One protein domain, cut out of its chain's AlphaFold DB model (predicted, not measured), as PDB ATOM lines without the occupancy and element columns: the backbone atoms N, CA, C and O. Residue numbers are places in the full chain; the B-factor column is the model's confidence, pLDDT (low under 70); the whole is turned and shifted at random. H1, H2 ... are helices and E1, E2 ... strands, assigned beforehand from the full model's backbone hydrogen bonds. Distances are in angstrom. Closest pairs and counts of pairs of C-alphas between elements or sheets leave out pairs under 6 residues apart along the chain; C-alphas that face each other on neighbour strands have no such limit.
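This is residues 4 to 74 of the 76 residues of an uncharacterized protein of Calothrix parasitica NIES-267 (UniProt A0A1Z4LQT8). One twisted sheet of five antiparallel strands makes the body, with the short helix H1 over one face near one end of the long axis; towards the opposite end of that axis a tail, residues 62 to 74, runs off from E5 and holds a second short helix, H2, well away from the sheet. This tail makes much of the length: the C-alphas span 43 by 21 by 18 A. The printed part has 71 residues, with five named strands and two named helices in the order E1, E2, H1, E3, E4, E5, H2, and the sheet runs E1, E2, E3, E4, E5. The class is mixed, helices and strands, and the whole is only just loose, close to compact, with a radius of gyration of the C-alphas of 13.7 A.

In the sheet, E3, residues 35 to 41, and E4, residues 46 to 51, form a hairpin at 168 degrees between their directions; N 39 and O 48 are 2.8 A apart, within hydrogen-bond range. E5, residues 57 to 61, is an edge strand and forms a hairpin with E4, with N 49 and O 59 at 2.8 A. E3, E4 and E5 are a meander, each strand the antiparallel neighbour of the one before. On the other side of E3 is E2, residues 15 to 22, antiparallel at 160 degrees, with N 19 and O 38 at 2.8 A. E1, residues 4 to 8, is the other edge strand and forms a hairpin with E2 at 142 degrees, with N 7 and O 16 at 2.9 A. H1, residues 23 to 28, is on the sheet at a height over the sheet of 8.5 A. It lies over E3 and E4, only just, with 3 of its 6 C-alphas falling on each. It runs across the strands, only just, at 63 degrees to E3 on the local plane. The closest C-alphas of H1 and E3 are those of Lys 23 and Ala 35, 5.3 A apart. H2, residues 68 to 72, is not on the sheet and is apart from H1. In H1 every O i to N i+4 pair is within hydrogen-bond range; in H2 0 of 1 is, and 0 of 2 O i to N i+3 pairs.

E2 is the longest strand, 23.2 A from C-alpha 15 to C-alpha 22 at (175.349, 196.386, 131.418). E3 measures 20.2 A, E4 17.2 A, E1 13.5 A and E5 10.7 A. E1 begins at C-alpha 4, (186.139, 202.218, 127.968). H1 measures 8.6 A, and H2 measures 6.9 A, ending at C-alpha 72, (194.666, 230.719, 133.131).

The C-alphas of Asp 27 and Ser 74 are the two farthest apart, at 44.1 A. The printed part has no cut and no long link. The mean pLDDT of the printed part is 87.2, and residues 66 to 74 are under 70.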
ATOM      1  N   LYS A   4     185.529 201.054 127.323       91.56
ATOM      2  CA  LYS A   4     186.139 202.218 127.968       91.56
ATOM      3  C   LYS A   4     186.643 203.179 126.906       91.56
ATOM      4  O   LYS A   4     187.355 202.777 125.990       91.56
ATOM      5  N   GLN A   5     186.286 204.445 127.046       95.25
ATOM      6  CA  GLN A   5     186.645 205.515 126.124       95.25
ATOM      7  C   GLN A   5     187.140 206.730 126.906       95.25
ATOM      8  O   GLN A   5     186.662 207.019 128.005       95.25
ATOM      9  N   MET A   6     188.085 207.464 126.323       97.06
ATOM     10  CA  MET A   6     188.512 208.767 126.828       97.06
ATOM     11  C   MET A   6     187.808 209.860 126.023       97.06
ATOM     12  O   MET A   6     187.891 209.875 124.799       97.06
ATOM     13  N   VAL A   7     187.113 210.768 126.706       96.56
ATOM     14  CA  VAL A   7     186.354 211.874 126.096       96.56
ATOM     15  C   VAL A   7     186.722 213.205 126.746       96.56
ATOM     16  O   VAL A   7     187.353 213.241 127.802       96.56
ATOM     17  N   ARG A   8     186.323 214.325 126.137       96.69
ATOM     18  CA  ARG A   8     186.402 215.641 126.787       96.69
ATOM     19  C   ARG A   8     185.285 215.764 127.822       96.69
ATOM     20  O   ARG A   8     184.137 215.428 127.542       96.69
ATOM     21  N   CYS A   9     185.630 216.215 129.024       95.19
ATOM     22  CA  CYS A   9     184.677 216.473 130.092       95.19
ATOM     23  C   CYS A   9     183.726 217.595 129.653       95.19
ATOM     24  O   CYS A   9     184.213 218.675 129.317       95.19
ATOM     25  N   PRO A  10     182.400 217.388 129.697       92.50
ATOM     26  CA  PRO A  10     181.441 218.425 129.323       92.50
ATOM     27  C   PRO A  10     181.396 219.581 130.332       92.50
ATOM     28  O   PRO A  10     180.902 220.646 129.995       92.50
ATOM     29  N   ASN A  11     181.919 219.382 131.549       92.88
ATOM     30  CA  ASN A  11     182.044 220.440 132.547       92.88
ATOM     31  C   ASN A  11     183.317 221.267 132.300       92.88
ATOM     32  O   ASN A  11     183.238 222.422 131.921       92.88
ATOM     33  N   CYS A  12     184.511 220.677 132.443       92.69
ATOM     34  CA  CYS A  12     185.771 221.443 132.442       92.69
ATOM     35  C   CYS A  12     186.658 221.298 131.191       92.69
ATOM     36  O   CYS A  12     187.773 221.815 131.174       92.69
ATOM     37  N   GLY A  13     186.257 220.520 130.182       92.56
ATOM     38  CA  GLY A  13     187.048 220.288 128.961       92.56
ATOM     39  C   GLY A  13     188.294 219.393 129.113       92.56
ATOM     40  O   GLY A  13     188.875 218.961 128.110       92.56
ATOM     41  N   LYS A  14     188.718 219.043 130.336       94.44
ATOM     42  CA  LYS A  14     189.812 218.076 130.573       94.44
ATOM     43  C   LYS A  14     189.387 216.649 130.219       94.44
ATOM     44  O   LYS A  14     188.216 216.385 129.965       94.44
ATOM     45  N   LEU A  15     190.337 215.717 130.158       96.94
ATOM     46  CA  LEU A  15     190.027 214.324 129.835       96.94
ATOM     47  C   LEU A  15     189.153 213.678 130.924       96.94
ATOM     48  O   LEU A  15     189.398 213.823 132.122       96.94
ATOM     49  N   ALA A  16     188.133 212.953 130.481       97.06
ATOM     50  CA  ALA A  16     187.189 212.203 131.292       97.06
ATOM     51  C   ALA A  16     187.098 210.761 130.784       97.06
ATOM     52  O   ALA A  16     187.297 210.491 129.596       97.06
ATOM     53  N   ARG A  17     186.784 209.838 131.691       97.62
ATOM     54  CA  ARG A  17     186.581 208.425 131.385       97.62
ATOM     55  C   ARG A  17     185.098 208.181 131.145       97.62
ATOM     56  O   ARG A  17     184.276 208.511 131.996       97.62
ATOM     57  N   ARG A  18     184.761 207.592 130.002       97.12
ATOM     58  CA  ARG A  18     183.413 207.135 129.665       97.12
ATOM     59  C   ARG A  18     183.402 205.618 129.577       97.12
ATOM     60  O   ARG A  18     184.230 205.037 128.883       97.12
ATOM     61  N   GLU A  19     182.466 204.983 130.268       95.56
ATOM     62  CA  GLU A  19     182.325 203.530 130.288       95.56
ATOM     63  C   GLU A  19     180.863 203.129 130.093       95.56
ATOM     64  O   GLU A  19     179.962 203.717 130.700       95.56
ATOM     65  N   ARG A  20     180.625 202.114 129.257       94.31
ATOM     66  CA  ARG A  20     179.301 201.500 129.105       94.31
ATOM     67  C   ARG A  20     179.162 200.316 130.060       94.31
ATOM     68  O   ARG A  20     179.946 199.369 129.993       94.31
ATOM     69  N   PHE A  21     178.146 200.353 130.914       91.19
ATOM     70  CA  PHE A  21     177.800 199.281 131.847       91.19
ATOM     71  C   PHE A  21     176.556 198.534 131.379       91.19
ATOM     72  O   PHE A  21     175.676 199.099 130.735       91.19
ATOM     73  N   ASN A  22     176.497 197.243 131.699       85.44
ATOM     74  CA  ASN A  22     175.349 196.386 131.418       85.44
ATOM     75  C   ASN A  22     174.268 196.518 132.511       85.44
ATOM     76  O   ASN A  22     174.371 197.336 133.426       85.44
ATOM     77  N   LYS A  23     173.241 195.671 132.403       78.88
ATOM     78  CA  LYS A  23     172.017 195.683 133.210       78.88
ATOM     79  C   LYS A  23     172.215 195.788 134.731       78.88
ATOM     80  O   LYS A  23     171.421 196.459 135.368       78.88
ATOM     81  N   LEU A  24     173.280 195.213 135.307       81.75
ATOM     82  CA  LEU A  24     173.501 195.227 136.765       81.75
ATOM     83  C   LEU A  24     173.528 196.644 137.364       81.75
ATOM     84  O   LEU A  24     172.924 196.877 138.404       81.75
ATOM     85  N   LEU A  25     174.198 197.595 136.704       78.44
ATOM     86  CA  LEU A  25     174.234 198.981 137.182       78.44
ATOM     87  C   LEU A  25     172.902 199.702 136.931       78.44
ATOM     88  O   LEU A  25     172.503 200.537 137.731       78.44
ATOM     89  N   SER A  26     172.201 199.365 135.844       79.25
ATOM     90  CA  SER A  26     170.872 199.922 135.571       79.25
ATOM     91  C   SER A  26     169.855 199.505 136.632       79.25
ATOM     92  O   SER A  26     169.118 200.353 137.129       79.25
ATOM     93  N   ASP A  27     169.867 198.227 137.024       84.44
ATOM     94  CA  ASP A  27     168.998 197.689 138.073       84.44
ATOM     95  C   ASP A  27     169.294 198.383 139.423       84.44
ATOM     96  O   ASP A  27     168.366 198.771 140.125       84.44
ATOM     97  N   TYR A  28     170.574 198.632 139.752       85.06
ATOM     98  CA  TYR A  28     170.969 199.401 140.947       85.06
ATOM     99  C   TYR A  28     170.445 200.846 140.937       85.06
ATOM    100  O   TYR A  28     170.076 201.383 141.978       85.06
ATOM    101  N   LEU A  29     170.374 201.465 139.758       85.38
ATOM    102  CA  LEU A  29     169.853 202.822 139.566       85.38
ATOM    103  C   LEU A  29     168.326 202.858 139.376       85.38
ATOM    104  O   LEU A  29     167.787 203.899 139.007       85.38
ATOM    105  N   ASN A  30     167.625 201.739 139.601       87.06
ATOM    106  CA  ASN A  30     166.184 201.584 139.368       87.06
ATOM    107  C   ASN A  30     165.743 202.018 137.955       87.06
ATOM    108  O   ASN A  30     164.647 202.544 137.762       87.06
ATOM    109  N   SER A  31     166.604 201.800 136.957       83.81
ATOM    110  CA  SER A  31     166.352 202.150 135.561       83.81
ATOM    111  C   SER A  31     166.023 200.912 134.730       83.81
ATOM    112  O   SER A  31     166.678 199.875 134.833       83.81
ATOM    113  N   SER A  32     165.033 201.039 133.845       87.56
ATOM    114  CA  SER A  32     164.623 199.992 132.898       87.56
ATOM    115  C   SER A  32     165.559 199.846 131.688       87.56
ATOM    116  O   SER A  32     165.322 199.008 130.813       87.56
ATOM    117  N   GLU A  33     166.631 200.639 131.625       88.19
ATOM    118  CA  GLU A  33     167.624 200.587 130.559       88.19
ATOM    119  C   GLU A  33     168.404 199.259 130.558       88.19
ATOM    120  O   GLU A  33     168.793 198.699 131.582       88.19
ATOM    121  N   LYS A  34     168.701 198.727 129.370       87.88
ATOM    122  CA  LYS A  34     169.514 197.496 129.252       87.88
ATOM    123  C   LYS A  34     171.002 197.746 129.510       87.88
ATOM    124  O   LYS A  34     171.760 196.809 129.778       87.88
ATOM    125  N   ALA A  35     171.424 198.996 129.370       91.19
ATOM    126  CA  ALA A  35     172.784 199.451 129.580       91.19
ATOM    127  C   ALA A  35     172.788 200.950 129.879       91.19
ATOM    128  O   ALA A  35     171.946 201.695 129.378       91.19
ATOM    129  N   VAL A  36     173.786 201.390 130.635       94.69
ATOM    130  CA  VAL A  36     173.976 202.795 131.007       94.69
ATOM    131  C   VAL A  36     175.368 203.259 130.609       94.69
ATOM    132  O   VAL A  36     176.300 202.458 130.484       94.69
ATOM    133  N   ILE A  37     175.520 204.557 130.393       95.69
ATOM    134  CA  ILE A  37     176.795 205.206 130.101       95.69
ATOM    135  C   ILE A  37     177.169 206.036 131.320       95.69
ATOM    136  O   ILE A  37     176.442 206.959 131.676       95.69
ATOM    137  N   LYS A  38     178.317 205.739 131.929       96.06
ATOM    138  CA  LYS A  38     178.914 206.560 132.985       96.06
ATOM    139  C   LYS A  38     180.047 207.388 132.400       96.06
ATOM    140  O   LYS A  38     180.963 206.831 131.805       96.06
ATOM    141  N   THR A  39     180.014 208.698 132.597       97.31
ATOM    142  CA  THR A  39     181.115 209.621 132.305       97.31
ATOM    143  C   THR A  39     181.610 210.225 133.616       97.31
ATOM    144  O   THR A  39     180.827 210.838 134.331       97.31
ATOM    145  N   GLU A  40     182.895 210.072 133.925       97.00
ATOM    146  CA  GLU A  40     183.527 210.608 135.136       97.00
ATOM    147  C   GLU A  40     184.795 211.411 134.802       97.00
ATOM    148  O   GLU A  40     185.612 211.006 133.970       97.00
ATOM    149  N   CYS A  41     184.991 212.560 135.448       96.31
ATOM    150  CA  CYS A  41     186.189 213.382 135.300       96.31
ATOM    151  C   CYS A  41     186.857 213.597 136.652       96.31
ATOM    152  O   CYS A  41     186.321 214.289 137.507       96.31
ATOM    153  N   LYS A  42     188.084 213.091 136.804       94.31
ATOM    154  CA  LYS A  42     188.878 213.282 138.026       94.31
ATOM    155  C   LYS A  42     189.373 214.716 138.224       94.31
ATOM    156  O   LYS A  42     189.751 215.074 139.328       94.31
ATOM    157  N   SER A  43     189.424 215.532 137.167       93.19
ATOM    158  CA  SER A  43     189.983 216.888 137.258       93.19
ATOM    159  C   SER A  43     189.047 217.899 137.899       93.19
ATOM    160  O   SER A  43     189.515 218.841 138.528       93.19
ATOM    161  N   CYS A  44     187.744 217.738 137.695       93.12
ATOM    162  CA  CYS A  44     186.730 218.618 138.257       93.12
ATOM    163  C   CYS A  44     185.640 217.811 138.949       93.12
ATOM    164  O   CYS A  44     184.521 218.278 138.980       93.12
ATOM    165  N   ASP A  45     185.919 216.577 139.366       93.69
ATOM    166  CA  ASP A  45     184.967 215.707 140.065       93.69
ATOM    167  C   ASP A  45     183.571 215.620 139.403       93.69
ATOM    168  O   ASP A  45     182.543 215.604 140.061       93.69
ATOM    169  N   TYR A  46     183.513 215.631 138.066       95.69
ATOM    170  CA  TYR A  46     182.248 215.551 137.327       95.69
ATOM    171  C   TYR A  46     181.813 214.094 137.184       95.69
ATOM    172  O   TYR A  46     182.629 213.259 136.786       95.69
ATOM    173  N   LEU A  47     180.530 213.809 137.403       96.69
ATOM    174  CA  LEU A  47     179.904 212.507 137.181       96.69
ATOM    175  C   LEU A  47     178.589 212.673 136.415       96.69
ATOM    176  O   LEU A  47     177.763 213.524 136.728       96.69
ATOM    177  N   MET A  48     178.369 211.814 135.429       96.88
ATOM    178  CA  MET A  48     177.104 211.706 134.711       96.88
ATOM    179  C   MET A  48     176.833 210.246 134.379       96.88
ATOM    180  O   MET A  48     177.669 209.597 133.745       96.88
ATOM    181  N   ILE A  49     175.664 209.746 134.758       96.00
ATOM    182  CA  ILE A  49     175.152 208.431 134.387       96.00
ATOM    183  C   ILE A  49     173.854 208.623 133.613       96.00
ATOM    184  O   ILE A  49     172.922 209.267 134.090       96.00
ATOM    185  N   MET A  50     173.793 208.056 132.413       96.19
ATOM    186  CA  MET A  50     172.638 208.176 131.529       96.19
ATOM    187  C   MET A  50     172.257 206.842 130.891       96.19
ATOM    188  O   MET A  50     173.104 205.959 130.724       96.19
ATOM    189  N   GLY A  51     170.989 206.715 130.508       94.44
ATOM    190  CA  GLY A  51     170.502 205.629 129.669       94.44
ATOM    191  C   GLY A  51     171.274 205.575 128.356       94.44
ATOM    192  O   GLY A  51     171.545 206.603 127.732       94.44
ATOM    193  N   SER A  52     171.689 204.378 127.948       92.69
ATOM    194  CA  SER A  52     172.474 204.228 126.718       92.69
ATOM    195  C   SER A  52     171.621 204.268 125.451       92.69
ATOM    196  O   SER A  52     172.182 204.440 124.369       92.69
ATOM    197  N   TYR A  53     170.308 204.063 125.578       91.12
ATOM    198  CA  TYR A  53     169.373 204.090 124.461       91.12
ATOM    199  C   TYR A  53     168.751 205.474 124.261       91.12
ATOM    200  O   TYR A  53     168.840 206.029 123.169       91.12
ATOM    201  N   ASP A  54     168.150 206.043 125.308       91.00
ATOM    202  CA  ASP A  54     167.395 207.299 125.220       91.00
ATOM    203  C   ASP A  54     168.165 208.537 125.709       91.00
ATOM    204  O   ASP A  54     167.686 209.662 125.562       91.00
ATOM    205  N   GLY A  55     169.358 208.347 126.281       92.38
ATOM    206  CA  GLY A  55     170.184 209.429 126.811       92.38
ATOM    207  C   GLY A  55     169.611 210.097 128.063       92.38
ATOM    208  O   GLY A  55     170.141 211.131 128.478       92.38
ATOM    209  N   LYS A  56     168.555 209.547 128.683       93.81
ATOM    210  CA  LYS A  56     167.983 210.125 129.904       93.81
ATOM    211  C   LYS A  56     169.006 210.104 131.023       93.81
ATOM    212  O   LYS A  56     169.642 209.084 131.283       93.81
ATOM    213  N   VAL A  57     169.136 211.234 131.707       95.25
ATOM    214  CA  VAL A  57     169.985 211.347 132.891       95.25
ATOM    215  C   VAL A  57     169.366 210.523 134.015       95.25
ATOM    216  O   VAL A  57     168.212 210.738 134.378       95.25
ATOM    217  N   LEU A  58     170.141 209.578 134.539       94.25
ATOM    218  CA  LEU A  58     169.778 208.763 135.698       94.25
ATOM    219  C   LEU A  58     170.374 209.360 136.974       94.25
ATOM    220  O   LEU A  58     169.701 209.439 137.992       94.25
ATOM    221  N   GLU A  59     171.623 209.820 136.897       94.69
ATOM    222  CA  GLU A  59     172.328 210.460 138.004       94.69
ATOM    223  C   GLU A  59     173.353 211.455 137.460       94.69
ATOM    224  O   GLU A  59     174.022 211.185 136.459       94.69
ATOM    225  N   ALA A  60     173.495 212.612 138.103       94.88
ATOM    226  CA  ALA A  60     174.476 213.610 137.702       94.88
ATOM    227  C   ALA A  60     175.014 214.387 138.902       94.88
ATOM    228  O   ALA A  60     174.267 214.785 139.793       94.88
ATOM    229  N   TYR A  61     176.311 214.665 138.858       94.88
ATOM    230  CA  TYR A  61     176.992 215.588 139.746       94.88
ATOM    231  C   TYR A  61     177.952 216.457 138.929       94.88
ATOM    232  O   TYR A  61     178.816 215.964 138.200       94.88
ATOM    233  N   ALA A  62     177.777 217.771 139.035       92.62
ATOM    234  CA  ALA A  62     178.601 218.755 138.354       92.62
ATOM    235  C   ALA A  62     178.993 219.844 139.354       92.62
ATOM    236  O   ALA A  62     178.164 220.695 139.683       92.62
ATOM    237  N   PRO A  63     180.234 219.840 139.860       87.94
ATOM    238  CA  PRO A  63     180.684 220.927 140.708       87.94
ATOM    239  C   PRO A  63     180.926 222.175 139.861       87.94
ATOM    240  O   PRO A  63     181.328 222.102 138.692       87.94
ATOM    241  N   GLY A  64     180.687 223.333 140.477       76.50
ATOM    242  CA  GLY A  64     180.957 224.623 139.859       76.50
ATOM    243  C   GLY A  64     182.425 224.730 139.452       76.50
ATOM    244  O   GLY A  64     183.327 224.437 140.239       76.50
ATOM    245  N   ILE A  65     182.677 225.150 138.216       70.62
ATOM    246  CA  ILE A  65     184.032 225.442 137.755       70.62
ATOM    247  C   ILE A  65     184.443 226.742 138.439       70.62
ATOM    248  O   ILE A  65     183.823 227.784 138.224       70.62
ATOM    249  N   SER A  66     185.457 226.694 139.302       64.44
ATOM    250  CA  SER A  66     185.955 227.914 139.928       64.44
ATOM    251  C   SER A  66     186.492 228.858 138.847       64.44
ATOM    252  O   SER A  66     187.227 228.450 137.944       64.44
ATOM    253  N   PHE A  67     186.138 230.141 138.950       57.94
ATOM    254  CA  PHE A  67     186.515 231.203 138.003       57.94
ATOM    255  C   PHE A  67     188.031 231.289 137.738       57.94
ATOM    256  O   PHE A  67     188.465 231.817 136.718       57.94
ATOM    257  N   LYS A  68     188.847 230.722 138.635       56.41
ATOM    258  CA  LYS A  68     190.307 230.667 138.533       56.41
ATOM    259  C   LYS A  68     190.796 229.928 137.278       56.41
ATOM    260  O   LYS A  68     191.791 230.343 136.698       56.41
ATOM    261  N   ILE A  69     190.069 228.907 136.810       56.00
ATOM    262  CA  ILE A  69     190.434 228.151 135.596       56.00
ATOM    263  C   ILE A  69     190.229 228.989 134.318       56.00
ATOM    264  O   ILE A  69     190.977 228.826 133.357       56.00
ATOM    265  N   MET A  70     189.264 229.918 134.294       54.69
ATOM    266  CA  MET A  70     189.020 230.759 133.111       54.69
ATOM    267  C   MET A  70     190.117 231.813 132.886       54.69
ATOM    268  O   MET A  70     190.399 232.174 131.743       54.69
ATOM    269  N   LEU A  71     190.766 232.280 133.959       54.94
ATOM    270  CA  LEU A  71     191.853 233.261 133.875       54.94
ATOM    271  C   LEU A  71     193.142 232.656 133.300       54.94
ATOM    272  O   LEU A  71     193.813 233.305 132.505       54.94
ATOM    273  N   GLU A  72     193.463 231.405 133.637       54.50
ATOM    274  CA  GLU A  72     194.666 230.719 133.131       54.50
ATOM    275  C   GLU A  72     194.545 230.318 131.649       54.50
ATOM    276  O   GLU A  72     195.545 230.287 130.939       54.50
ATOM    277  N   ALA A  73     193.329 230.055 131.157       55.88
ATOM    278  CA  ALA A  73     193.078 229.700 129.755       55.88
ATOM    279  C   ALA A  73     193.059 230.905 128.793       55.88
ATOM    280  O   ALA A  73     193.068 230.711 127.582       55.88
ATOM    281  N   SER A  74     193.023 232.132 129.321       54.72
ATOM    282  CA  SER A  74     192.995 233.376 128.533       54.72
ATOM    283  C   SER A  74     194.360 234.081 128.480       54.72
ATOM    284  O   SER A  74     194.462 235.172 127.928       54.72
TER     285      SER A  74